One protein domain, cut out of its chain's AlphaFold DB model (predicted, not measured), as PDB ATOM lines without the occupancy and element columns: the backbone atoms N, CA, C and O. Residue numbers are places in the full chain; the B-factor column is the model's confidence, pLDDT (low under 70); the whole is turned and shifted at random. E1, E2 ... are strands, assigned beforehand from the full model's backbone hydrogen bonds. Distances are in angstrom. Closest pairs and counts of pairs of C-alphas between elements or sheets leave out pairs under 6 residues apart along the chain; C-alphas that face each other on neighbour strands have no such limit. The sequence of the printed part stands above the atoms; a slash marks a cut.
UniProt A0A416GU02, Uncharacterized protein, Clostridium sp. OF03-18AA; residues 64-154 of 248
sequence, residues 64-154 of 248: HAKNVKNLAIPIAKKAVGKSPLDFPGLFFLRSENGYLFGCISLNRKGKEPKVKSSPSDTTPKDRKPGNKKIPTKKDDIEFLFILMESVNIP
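AT A GLANCE: This is residues 64 to 154 of the 248 residues of an uncharacterized protein of Clostridium sp. OF03-18AA (UniProt A0A416GU02). With little regular structure, this is a small, strongly twisted sheet of E1, E4, E3 and E2, with a wide loop, residues 106 to 140, swinging round it and E5 running outward beyond E4. Of 91 printed residues, 26 are in five named strands, E1 to E5; the class is all strand. The sheet, order E1 E4 E3 E2, is antiparallel; the whole is compact, radius of gyration of the C-alphas 13.3 A, spans 39 by 28 by 27 A.

IN THESE COORDINATES: E1, residues 71 to 74, begins at C-alpha 71 (0.877, 24.143, 98.495). E2 is residues 91 to 94, E3 100 to 105, 16.0 A long, E4 141 to 148, 20.0 A, and E5 150 to 153, ending at C-alpha 153 (-0.433, 15.134, 88.314).

HOW THE PARTS SIT: E1 to E4 form a Greek key: E2, E3 and E4 are a meander, successive antiparallel neighbours, and E1 neighbours E4. Within hydrogen-bond range are N 73 and O 146, 2.9 A, N 142 and O 104, 2.8 A, and N 93 and O 101, 2.9 A. E4 bends by 58 degrees at residue 144 and runs on into E5 at 83 degrees.

THE WHOLE: The printed part has no cut. Links E1 to E2 and E3 to E4 are long. Residues 107 to 138 have pLDDT under 70.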
ATOM      1  N   HIS A  64      -0.798  16.274  98.259       89.38
ATOM      2  CA  HIS A  64      -1.473  17.065  99.285       89.38
ATOM      3  C   HIS A  64      -0.462  17.854 100.120       89.38
ATOM      4  O   HIS A  64       0.680  17.426 100.314       89.38
ATOM      5  N   ALA A  65      -0.881  19.007 100.638       86.12
ATOM      6  CA  ALA A  65      -0.089  19.741 101.615       86.12
ATOM      7  C   ALA A  65       0.042  18.931 102.923       86.12
ATOM      8  O   ALA A  65      -0.950  18.456 103.466       86.12
ATOM      9  N   LYS A  66       1.275  18.747 103.423       80.06
ATOM     10  CA  LYS A  66       1.547  17.871 104.581       80.06
ATOM     11  C   LYS A  66       1.354  18.568 105.933       80.06
ATOM     12  O   LYS A  66       0.593  18.102 106.767       80.06
ATOM     13  N   ASN A  67       2.068  19.675 106.147       84.38
ATOM     14  CA  ASN A  67       2.124  20.379 107.440       84.38
ATOM     15  C   ASN A  67       1.397  21.734 107.419       84.38
ATOM     16  O   ASN A  67       1.403  22.469 108.401       84.38
ATOM     17  N   VAL A  68       0.844  22.110 106.268       83.75
ATOM     18  CA  VAL A  68       0.203  23.403 106.021       83.75
ATOM     19  C   VAL A  68      -1.067  23.173 105.217       83.75
ATOM     20  O   VAL A  68      -1.216  22.125 104.602       83.75
ATOM     21  N   LYS A  69      -1.969  24.158 105.185       84.62
ATOM     22  CA  LYS A  69      -3.229  24.039 104.437       84.62
ATOM     23  C   LYS A  69      -3.027  24.013 102.918       84.62
ATOM     24  O   LYS A  69      -3.742  23.310 102.224       84.62
ATOM     25  N   ASN A  70      -2.062  24.779 102.402       88.94
ATOM     26  CA  ASN A  70      -1.902  24.997 100.965       88.94
ATOM     27  C   ASN A  70      -0.461  24.769 100.495       88.94
ATOM     28  O   ASN A  70       0.489  25.227 101.129       88.94
ATOM     29  N   LEU A  71      -0.322  24.155  99.325       89.62
ATOM     30  CA  LEU A  71       0.877  24.143  98.495       89.62
ATOM     31  C   LEU A  71       0.995  25.472  97.745       89.62
ATOM     32  O   LEU A  71       0.023  25.944  97.154       89.62
ATOM     33  N   ALA A  72       2.191  26.057  97.737       91.44
ATOM     34  CA  ALA A  72       2.497  27.241  96.944       91.44
ATOM     35  C   ALA A  72       3.047  26.833  95.579       91.44
ATOM     36  O   ALA A  72       4.181  26.369  95.473       91.44
ATOM     37  N   ILE A  73       2.243  27.017  94.534       90.31
ATOM     38  CA  ILE A  73       2.632  26.699  93.163       90.31
ATOM     39  C   ILE A  73       3.046  27.994  92.457       90.31
ATOM     40  O   ILE A  73       2.221  28.907  92.341       90.31
ATOM     41  N   PRO A  74       4.300  28.117  91.991       91.62
ATOM     42  CA  PRO A  74       4.754  29.319  91.311       91.62
ATOM     43  C   PRO A  74       4.050  29.474  89.958       91.62
ATOM     44  O   PRO A  74       3.977  28.535  89.165       91.62
ATOM     45  N   ILE A  75       3.564  30.685  89.689       90.62
ATOM     46  CA  ILE A  75       2.948  31.105  88.414       90.62
ATOM     47  C   ILE A  75       3.775  32.177  87.691       90.62
ATOM     48  O   ILE A  75       3.496  32.493  86.537       90.62
ATOM     49  N   ALA A  76       4.825  32.696  88.337       88.31
ATOM     50  CA  ALA A  76       5.811  33.597  87.747       88.31
ATOM     51  C   ALA A  76       7.199  32.939  87.721       88.31
ATOM     52  O   ALA A  76       7.617  32.334  88.708       88.31
ATOM     53  N   LYS A  77       7.961  33.112  86.628       86.69
ATOM     54  CA  LYS A  77       9.304  32.510  86.480       86.69
ATOM     55  C   LYS A  77      10.248  32.851  87.639       86.69
ATOM     56  O   LYS A  77      10.961  31.984  88.123       86.69
ATOM     57  N   LYS A  78      10.202  34.086  88.149       88.81
ATOM     58  CA  LYS A  78      11.047  34.523  89.274       88.81
ATOM     59  C   LYS A  78      10.722  33.859  90.620       88.81
ATOM     60  O   LYS A  78      11.517  33.986  91.547       88.81
ATOM     61  N   ALA A  79       9.553  33.229  90.730       90.12
ATOM     62  CA  ALA A  79       9.087  32.506  91.911       90.12
ATOM     63  C   ALA A  79       9.423  31.010  91.866       90.12
ATOM     64  O   ALA A  79       9.301  30.326  92.879       90.12
ATOM     65  N   VAL A  80       9.873  30.495  90.718       88.31
ATOM     66  CA  VAL A  80      10.316  29.103  90.592       88.31
ATOM     67  C   VAL A  80      11.531  28.875  91.493       88.31
ATOM     68  O   VAL A  80      12.489  29.644  91.458       88.31
ATOM     69  N   GLY A  81      11.471  27.832  92.323       87.38
ATOM     70  CA  GLY A  81      12.538  27.481  93.266       87.38
ATOM     71  C   GLY A  81      12.639  28.380  94.502       87.38
ATOM     72  O   GLY A  81      13.555  28.191  95.295       87.38
ATOM     73  N   LYS A  82      11.721  29.338  94.687       91.00
ATOM     74  CA  LYS A  82      11.696  30.234  95.851       91.00
ATOM     75  C   LYS A  82      10.497  29.962  96.744       91.00
ATOM     76  O   LYS A  82       9.413  29.608  96.278       91.00
ATOM     77  N   SER A  83      10.684  30.181  98.036       89.00
ATOM     78  CA  SER A  83       9.606  30.180  99.013       89.00
ATOM     79  C   SER A  83       8.790  31.472  98.898       89.00
ATOM     80  O   SER A  83       9.358  32.535  98.643       89.00
ATOM     81  N   PRO A  84       7.472  31.449  99.168       89.31
ATOM     82  CA  PRO A  84       6.695  32.675  99.356       89.31
ATOM     83  C   PRO A  84       7.321  33.643 100.373       89.31
ATOM     84  O   PRO A  84       7.191  34.857 100.235       89.31
ATOM     85  N   LEU A  85       8.041  33.123 101.373       88.50
ATOM     86  CA  LEU A  85       8.727  33.936 102.380       88.50
ATOM     87  C   LEU A  85       9.885  34.773 101.814       88.50
ATOM     88  O   LEU A  85      10.224  35.788 102.422       88.50
ATOM     89  N   ASP A  86      10.432  34.399 100.655       90.50
ATOM     90  CA  ASP A  86      11.558  35.085 100.005       90.50
ATOM     91  C   ASP A  86      11.138  36.378  99.290       90.50
ATOM     92  O   ASP A  86      11.977  37.079  98.725       90.50
ATOM     93  N   PHE A  87       9.841  36.701  99.279       88.50
ATOM     94  CA  PHE A  87       9.285  37.878  98.619       88.50
ATOM     95  C   PHE A  87       8.851  38.925  99.656       88.50
ATOM     96  O   PHE A  87       7.787  38.791 100.270       88.50
ATOM     97  N   PRO A  88       9.645  39.995  99.871       85.75
ATOM     98  CA  PRO A  88       9.274  41.076 100.776       85.75
ATOM     99  C   PRO A  88       7.970  41.746 100.337       85.75
ATOM    100  O   PRO A  88       7.776  42.038  99.159       85.75
ATOM    101  N   GLY A  89       7.077  42.005 101.294       83.38
ATOM    102  CA  GLY A  89       5.777  42.614 101.007       83.38
ATOM    103  C   GLY A  89       4.780  41.682 100.313       83.38
ATOM    104  O   GLY A  89       3.788  42.175  99.782       83.38
ATOM    105  N   LEU A  90       5.015  40.360 100.316       88.12
ATOM    106  CA  LEU A  90       4.025  39.393  99.846       88.12
ATOM    107  C   LEU A  90       2.727  39.525 100.656       88.12
ATOM    108  O   LEU A  90       2.737  39.456 101.886       88.12
ATOM    109  N   PHE A  91       1.609  39.662  99.955       88.25
ATOM    110  CA  PHE A  91       0.263  39.624 100.518       88.25
ATOM    111  C   PHE A  91      -0.614  38.663  99.717       88.25
ATOM    112  O   PHE A  91      -0.271  38.275  98.599       88.25
ATOM    113  N   PHE A  92      -1.752  38.269 100.289       90.06
ATOM    114  CA  PHE A  92      -2.650  37.313  99.652       90.06
ATOM    115  C   PHE A  92      -3.911  37.979  99.108       90.06
ATOM    116  O   PHE A  92      -4.517  38.820  99.771       90.06
ATOM    117  N   LEU A  93      -4.325  37.567  97.912       87.12
ATOM    118  CA  LEU A  93      -5.591  37.963  97.300       87.12
ATOM    119  C   LEU A  93      -6.424  36.729  96.987       87.12
ATOM    120  O   LEU A  93      -5.928  35.763  96.408       87.12
ATOM    121  N   ARG A  94      -7.709  36.777  97.331       86.00
ATOM    122  CA  ARG A  94      -8.674  35.759  96.920       86.00
ATOM    123  C   ARG A  94      -9.398  36.256  95.672       86.00
ATOM    124  O   ARG A  94      -9.914  37.368  95.649       86.00
ATOM    125  N   SER A  95      -9.401  35.446  94.621       81.50
ATOM    126  CA  SER A  95     -10.203  35.720  93.426       81.50
ATOM    127  C   SER A  95     -11.686  35.468  93.689       81.50
ATOM    128  O   SER A  95     -12.039  34.689  94.574       81.50
ATOM    129  N   GLU A  96     -12.547  36.039  92.848       76.06
ATOM    130  CA  GLU A  96     -13.996  35.772  92.838       76.06
ATOM    131  C   GLU A  96     -14.318  34.271  92.727       76.06
ATOM    132  O   GLU A  96     -15.301  33.786  93.276       76.06
ATOM    133  N   ASN A  97     -13.438  33.507  92.074       71.25
ATOM    134  CA  ASN A  97     -13.580  32.062  91.903       71.25
ATOM    135  C   ASN A  97     -13.064  31.248  93.105       71.25
ATOM    136  O   ASN A  97     -13.050  30.021  93.047       71.25
ATOM    137  N   GLY A  98     -12.616  31.904  94.177       77.62
ATOM    138  CA  GLY A  98     -12.171  31.267  95.417       77.62
ATOM    139  C   GLY A  98     -10.691  30.881  95.472       77.62
ATOM    140  O   GLY A  98     -10.235  30.495  96.546       77.62
ATOM    141  N   TYR A  99      -9.924  31.024  94.383       82.44
ATOM    142  CA  TYR A  99      -8.475  30.771  94.397       82.44
ATOM    143  C   TYR A  99      -7.733  31.828  95.200       82.44
ATOM    144  O   TYR A  99      -8.024  33.020  95.062       82.44
ATOM    145  N   LEU A 100      -6.755  31.383  95.982       89.38
ATOM    146  CA  LEU A 100      -5.889  32.230  96.785       89.38
ATOM    147  C   LEU A 100      -4.545  32.418  96.070       89.38
ATOM    148  O   LEU A 100      -3.916  31.448  95.653       89.38
ATOM    149  N   PHE A 101      -4.109  33.664  95.937       90.06
ATOM    150  CA  PHE A 101      -2.873  34.037  95.256       90.06
ATOM    151  C   PHE A 101      -1.925  34.753  96.204       90.06
ATOM    152  O   PHE A 101      -2.369  35.592  96.982       90.06
ATOM    153  N   GLY A 102      -0.632  34.444  96.115       91.31
ATOM    154  CA  GLY A 102       0.434  35.233  96.731       91.31
ATOM    155  C   GLY A 102       0.951  36.271  95.740       91.31
ATOM    156  O   GLY A 102       1.423  35.901  94.661       91.31
ATOM    157  N   CYS A 103       0.869  37.548  96.105       89.38
ATOM    158  CA  CYS A 103       1.155  38.681  95.231       89.38
ATOM    159  C   CYS A 103       2.095  39.696  95.892       89.38
ATOM    160  O   CYS A 103       2.152  39.793  97.115       89.38
ATOM    161  N   ILE A 104       2.782  40.494  95.076       88.19
ATOM    162  CA  ILE A 104       3.522  41.692  95.505       88.19
ATOM    163  C   ILE A 104       2.998  42.922  94.752       88.19
ATOM    164  O   ILE A 104       2.401  42.784  93.687       88.19
ATOM    165  N   SER A 105       3.211  44.125  95.286       83.94
ATOM    166  CA  SER A 105       2.907  45.386  94.593       83.94
ATOM    167  C   SER A 105       4.038  46.389  94.798       83.94
ATOM    168  O   SER A 105       4.652  46.439  95.863       83.94
ATOM    169  N   LEU A 106       4.314  47.188  93.763       71.25
ATOM    170  CA  LEU A 106       5.328  48.247  93.811       71.25
ATOM    171  C   LEU A 106       4.901  49.420  94.710       71.25
ATOM    172  O   LEU A 106       5.754  50.053  95.334       71.25
ATOM    173  N   ASN A 107       3.594  49.680  94.810       68.88
ATOM    174  CA  ASN A 107       3.040  50.794  95.583       68.88
ATOM    175  C   ASN A 107       2.700  50.401  97.028       68.88
ATOM    176  O   ASN A 107       2.670  51.254  97.913       68.88
ATOM    177  N   ARG A 108       2.502  49.106  97.307       64.88
ATOM    178  CA  ARG A 108       2.383  48.570  98.671       64.88
ATOM    179  C   ARG A 108       3.757  48.178  99.216       64.88
ATOM    180  O   ARG A 108       4.115  47.004  99.257       64.88
ATOM    181  N   LYS A 109       4.530  49.158  99.695       53.72
ATOM    182  CA  LYS A 109       5.701  48.875 100.544       53.72
ATOM    183  C   LYS A 109       5.211  48.489 101.938       53.72
ATOM    184  O   LYS A 109       4.666  49.327 102.650       53.72
ATOM    185  N   GLY A 110       5.372  47.213 102.298       52.78
ATOM    186  CA  GLY A 110       4.941  46.649 103.578       52.78
ATOM    187  C   GLY A 110       5.478  47.446 104.767       52.78
ATOM    188  O   GLY A 110       6.651  47.327 105.111       52.78
ATOM    189  N   LYS A 111       4.620  48.272 105.368       44.31
ATOM    190  CA  LYS A 111       4.911  49.008 106.604       44.31
ATOM    191  C   LYS A 111       4.283  48.384 107.844       44.31
ATOM    192  O   LYS A 111       4.596  48.827 108.940       44.31
ATOM    193  N   GLU A 112       3.446  47.365 107.699       47.19
ATOM    194  CA  GLU A 112       2.778  46.767 108.850       47.19
ATOM    195  C   GLU A 112       3.366  45.395 109.185       47.19
ATOM    196  O   GLU A 112       3.666  44.609 108.276       47.19
ATOM    197  N   PRO A 113       3.582  45.108 110.484       44.88
ATOM    198  CA  PRO A 113       4.072  43.815 110.925       44.88
ATOM    199  C   PRO A 113       3.147  42.716 110.403       44.88
ATOM    200  O   PRO A 113       1.931  42.892 110.336       44.88
ATOM    201  N   LYS A 114       3.737  41.575 110.027       48.53
ATOM    202  CA  LYS A 114       3.014  40.383 109.571       48.53
ATOM    203  C   LYS A 114       1.981  39.983 110.630       48.53
ATOM    204  O   LYS A 114       2.311  39.260 111.569       48.53
ATOM    205  N   VAL A 115       0.733  40.420 110.482       40.19
ATOM    206  CA  VAL A 115      -0.375  39.841 111.238       40.19
ATOM    207  C   VAL A 115      -0.466  38.395 110.776       40.19
ATOM    208  O   VAL A 115      -0.563  38.130 109.576       40.19
ATOM    209  N   LYS A 116      -0.371  37.444 111.710       32.56
ATOM    210  CA  LYS A 116      -0.653  36.037 111.418       32.56
ATOM    211  C   LYS A 116      -2.097  35.967 110.924       32.56
ATOM    212  O   LYS A 116      -3.023  35.978 111.724       32.56
ATOM    213  N   SER A 117      -2.299  35.935 109.612       40.75
ATOM    214  CA  SER A 117      -3.603  35.618 109.053       40.75
ATOM    215  C   SER A 117      -3.836  34.134 109.300       40.75
ATOM    216  O   SER A 117      -3.206  33.293 108.651       40.75
ATOM    217  N   SER A 118      -4.698  33.813 110.263       33.25
ATOM    218  CA  SER A 118      -5.241  32.465 110.409       33.25
ATOM    219  C   SER A 118      -5.818  32.027 109.056       33.25
ATOM    220  O   SER A 118      -6.460  32.844 108.386       33.25
ATOM    221  N   PRO A 119      -5.575  30.784 108.599       40.22
ATOM    222  CA  PRO A 119      -6.180  30.291 107.370       40.22
ATOM    223  C   PRO A 119      -7.697  30.466 107.473       40.22
ATOM    224  O   PRO A 119      -8.281  30.026 108.459       40.22
ATOM    225  N   SER A 120      -8.351  31.106 106.498       41.44
ATOM    226  CA  SER A 120      -9.816  31.100 106.505       41.44
ATOM    227  C   SER A 120     -10.287  29.661 106.284       41.44
ATOM    228  O   SER A 120      -9.757  28.963 105.410       41.44
ATOM    229  N   ASP A 121     -11.287  29.212 107.044       40.59
ATOM    230  CA  ASP A 121     -11.889  27.870 106.922       40.59
ATOM    231  C   ASP A 121     -12.603  27.647 105.581       40.59
ATOM    232  O   ASP A 121     -13.060  26.554 105.270       40.59
ATOM    233  N   THR A 122     -12.639  28.668 104.727       42.56
ATOM    234  CA  THR A 122     -13.202  28.610 103.383       42.56
ATOM    235  C   THR A 122     -12.322  27.758 102.468       42.56
ATOM    236  O   THR A 122     -11.316  28.241 101.925       42.56
ATOM    237  N   THR A 123     -12.722  26.501 102.290       40.16
ATOM    238  CA  THR A 123     -12.180  25.577 101.294       40.16
ATOM    239  C   THR A 123     -12.312  26.178  99.887       40.16
ATOM    240  O   THR A 123     -13.363  26.729  99.527       40.16
ATOM    241  N   PRO A 124     -11.248  26.161  99.067       47.16
ATOM    242  CA  PRO A 124     -11.385  26.362  97.631       47.16
ATOM    243  C   PRO A 124     -12.308  25.270  97.076       47.16
ATOM    244  O   PRO A 124     -12.209  24.118  97.479       47.16
ATOM    245  N   LYS A 125     -13.214  25.609  96.155       46.97
ATOM    246  CA  LYS A 125     -14.034  24.587  95.484       46.97
ATOM    247  C   LYS A 125     -13.107  23.609  94.750       46.97
ATOM    248  O   LYS A 125     -12.200  24.076  94.068       46.97
ATOM    249  N   ASP A 126     -13.415  22.309  94.771       46.47
ATOM    250  CA  ASP A 126     -12.683  21.211  94.087       46.47
ATOM    251  C   ASP A 126     -12.578  21.341  92.553       46.47
ATOM    252  O   ASP A 126     -12.164  20.429  91.835       46.47
ATOM    253  N   ARG A 127     -12.994  22.475  91.991       45.12
ATOM    254  CA  ARG A 127     -12.931  22.718  90.560       45.12
ATOM    255  C   ARG A 127     -11.502  23.097  90.198       45.12
ATOM    256  O   ARG A 127     -10.928  24.006  90.786       45.12
ATOM    257  N   LYS A 128     -10.953  22.431  89.177       43.56
ATOM    258  CA  LYS A 128      -9.749  22.891  88.470       43.56
ATOM    259  C   LYS A 128      -9.871  24.397  88.181       43.56
ATOM    260  O   LYS A 128     -10.955  24.820  87.755       43.56
ATOM    261  N   PRO A 129      -8.782  25.187  88.290       48.00
ATOM    262  CA  PRO A 129      -8.729  26.474  87.616       48.00
ATOM    263  C   PRO A 129      -9.070  26.200  86.156       48.00
ATOM    264  O   PRO A 129      -8.369  25.446  85.481       48.00
ATOM    265  N   GLY A 130     -10.224  26.706  85.711       47.66
ATOM    266  CA  GLY A 130     -10.669  26.512  84.337       47.66
ATOM    267  C   GLY A 130      -9.613  27.035  83.364       47.66
ATOM    268  O   GLY A 130      -8.682  27.732  83.762       47.66
ATOM    269  N   ASN A 131      -9.789  26.771  82.070       49.53
ATOM    270  CA  ASN A 131      -8.898  27.234  80.994       49.53
ATOM    271  C   ASN A 131      -8.768  28.773  80.850       49.53
ATOM    272  O   ASN A 131      -8.322  29.270  79.820       49.53
ATOM    273  N   LYS A 132      -9.154  29.558  81.863       53.22
ATOM    274  CA  LYS A 132      -8.986  31.008  81.896       53.22
ATOM    275  C   LYS A 132      -7.506  31.364  82.063       53.22
ATOM    276  O   LYS A 132      -6.775  30.711  82.808       53.22
ATOM    277  N   LYS A 133      -7.085  32.424  81.366       54.94
ATOM    278  CA  LYS A 133      -5.729  32.980  81.458       54.94
ATOM    279  C   LYS A 133      -5.393  33.283  82.916       54.94
ATOM    280  O   LYS A 133      -6.168  33.939  83.612       54.94
ATOM    281  N   ILE A 134      -4.235  32.804  83.357       60.53
ATOM    282  CA  ILE A 134      -3.708  33.095  84.687       60.53
ATOM    283  C   ILE A 134      -3.313  34.574  84.693       60.53
ATOM    284  O   ILE A 134      -2.547  34.986  83.816       60.53
ATOM    285  N   PRO A 135      -3.837  35.388  85.621       62.06
ATOM    286  CA  PRO A 135      -3.418  36.774  85.729       62.06
ATOM    287  C   PRO A 135      -1.949  36.804  86.147       62.06
ATOM    288  O   PRO A 135      -1.591  36.303  87.208       62.06
ATOM    289  N   THR A 136      -1.094  37.362  85.296       59.06
ATOM    290  CA  THR A 136       0.340  37.544  85.574       59.06
ATOM    291  C   THR A 136       0.623  38.930  86.150       59.06
ATOM    292  O   THR A 136       1.506  39.092  86.990       59.06
ATOM    293  N   LYS A 137      -0.176  39.927  85.757       61.28
ATOM    294  CA  LYS A 137      -0.141  41.293  86.276       61.28
ATOM    295  C   LYS A 137      -1.530  41.919  86.164       61.28
ATOM    296  O   LYS A 137      -2.191  41.758  85.139       61.28
ATOM    297  N   LYS A 138      -1.966  42.623  87.205       66.81
ATOM    298  CA  LYS A 138      -3.150  43.491  87.170       66.81
ATOM    299  C   LYS A 138      -2.770  44.792  87.861       66.81
ATOM    300  O   LYS A 138      -2.378  44.755  89.022       66.81
ATOM    301  N   ASP A 139      -2.847  45.901  87.133       71.50
ATOM    302  CA  ASP A 139      -2.428  47.218  87.617       71.50
ATOM    303  C   ASP A 139      -0.969  47.194  88.133       71.50
ATOM    304  O   ASP A 139      -0.044  46.837  87.390       71.50
ATOM    305  N   ASP A 140      -0.748  47.533  89.402       78.69
ATOM    306  CA  ASP A 140       0.545  47.506  90.094       78.69
ATOM    307  C   ASP A 140       0.821  46.192  90.852       78.69
ATOM    308  O   ASP A 140       1.848  46.080  91.528       78.69
ATOM    309  N   ILE A 141      -0.076  45.204  90.745       84.06
ATOM    310  CA  ILE A 141      -0.018  43.924  91.457       84.06
ATOM    311  C   ILE A 141       0.547  42.835  90.547       84.06
ATOM    312  O   ILE A 141       0.041  42.563  89.454       84.06
ATOM    313  N   GLU A 142       1.573  42.157  91.044       87.38
ATOM    314  CA  GLU A 142       2.209  41.021  90.394       87.38
ATOM    315  C   GLU A 142       1.882  39.726  91.138       87.38
ATOM    316  O   GLU A 142       2.085  39.614  92.350       87.38
ATOM    317  N   PHE A 143       1.377  38.743  90.398       89.69
ATOM    318  CA  PHE A 143       0.942  37.455  90.927       89.69
ATOM    319  C   PHE A 143       2.100  36.457  90.855       89.69
ATOM    320  O   PHE A 143       2.626  36.189  89.776       89.69
ATOM    321  N   LEU A 144       2.508  35.904  91.999       90.06
ATOM    322  CA  LEU A 144       3.697  35.050  92.098       90.06
ATOM    323  C   LEU A 144       3.359  33.581  92.318       90.06
ATOM    324  O   LEU A 144       3.966  32.712  91.691       90.06
ATOM    325  N   PHE A 145       2.380  33.312  93.183       92.25
ATOM    326  CA  PHE A 145       1.975  31.962  93.565       92.25
ATOM    327  C   PHE A 145       0.464  31.800  93.479       92.25
ATOM    328  O   PHE A 145      -0.279  32.723  93.815       92.25
ATOM    329  N   ILE A 146       0.017  30.603  93.121       91.44
ATOM    330  CA  ILE A 146      -1.331  30.121  93.416       91.44
ATOM    331  C   ILE A 146      -1.248  29.109  94.562       91.44
ATOM    332  O   ILE A 146      -0.380  28.237  94.572       91.44
ATOM    333  N   LEU A 147      -2.123  29.262  95.552       91.19
ATOM    334  CA  LEU A 147      -2.201  28.404  96.729       91.19
ATOM    335  C   LEU A 147      -3.320  27.377  96.549       91.19
ATOM    336  O   LEU A 147      -4.471  27.750  96.315       91.19
ATOM    337  N   MET A 148      -2.973  26.093  96.649       87.31
ATOM    338  CA  MET A 148      -3.891  24.968  96.433       87.31
ATOM    339  C   MET A 148      -3.712  23.906  97.520       87.31
ATOM    340  O   MET A 148      -2.583  23.608  97.889       87.31
ATOM    341  N   GLU A 149      -4.792  23.303  98.015       86.69
ATOM    342  CA  GLU A 149      -4.713  22.240  99.039       86.69
ATOM    343  C   GLU A 149      -4.103  20.945  98.480       86.69
ATOM    344  O   GLU A 149      -3.384  20.221  99.173       86.69
ATOM    345  N   SER A 150      -4.349  20.682  97.194       88.69
ATOM    346  CA  SER A 150      -3.797  19.541  96.475       88.69
ATOM    347  C   SER A 150      -3.503  19.860  95.010       88.69
ATOM    348  O   SER A 150      -4.034  20.819  94.438       88.69
ATOM    349  N   VAL A 151      -2.650  19.045  94.390       87.94
ATOM    350  CA  VAL A 151      -2.346  19.085  92.957       87.94
ATOM    351  C   VAL A 151      -2.449  17.679  92.385       87.94
ATOM    352  O   VAL A 151      -1.779  16.769  92.861       87.94
ATOM    353  N   ASN A 152      -3.246  17.516  91.328       89.94
ATOM    354  CA  ASN A 152      -3.325  16.269  90.574       89.94
ATOM    355  C   ASN A 152      -2.348  16.293  89.388       89.94
ATOM    356  O   ASN A 152      -2.461  17.140  88.495       89.94
ATOM    357  N   ILE A 153      -1.413  15.350  89.373       90.94
ATOM    358  CA  ILE A 153      -0.433  15.134  88.314       90.94
ATOM    359  C   ILE A 153      -0.900  13.935  87.487       90.94
ATOM    360  O   ILE A 153      -1.003  12.831  88.023       90.94
ATOM    361  N   PRO A 154      -1.183  14.119  86.185       93.44
ATOM    362  CA  PRO A 154      -1.597  13.008  85.346       93.44
ATOM    363  C   PRO A 154      -0.433  12.049  85.085       93.44
ATOM    364  O   PRO A 154       0.717  12.483  84.953       93.44
TER     365      PRO A 154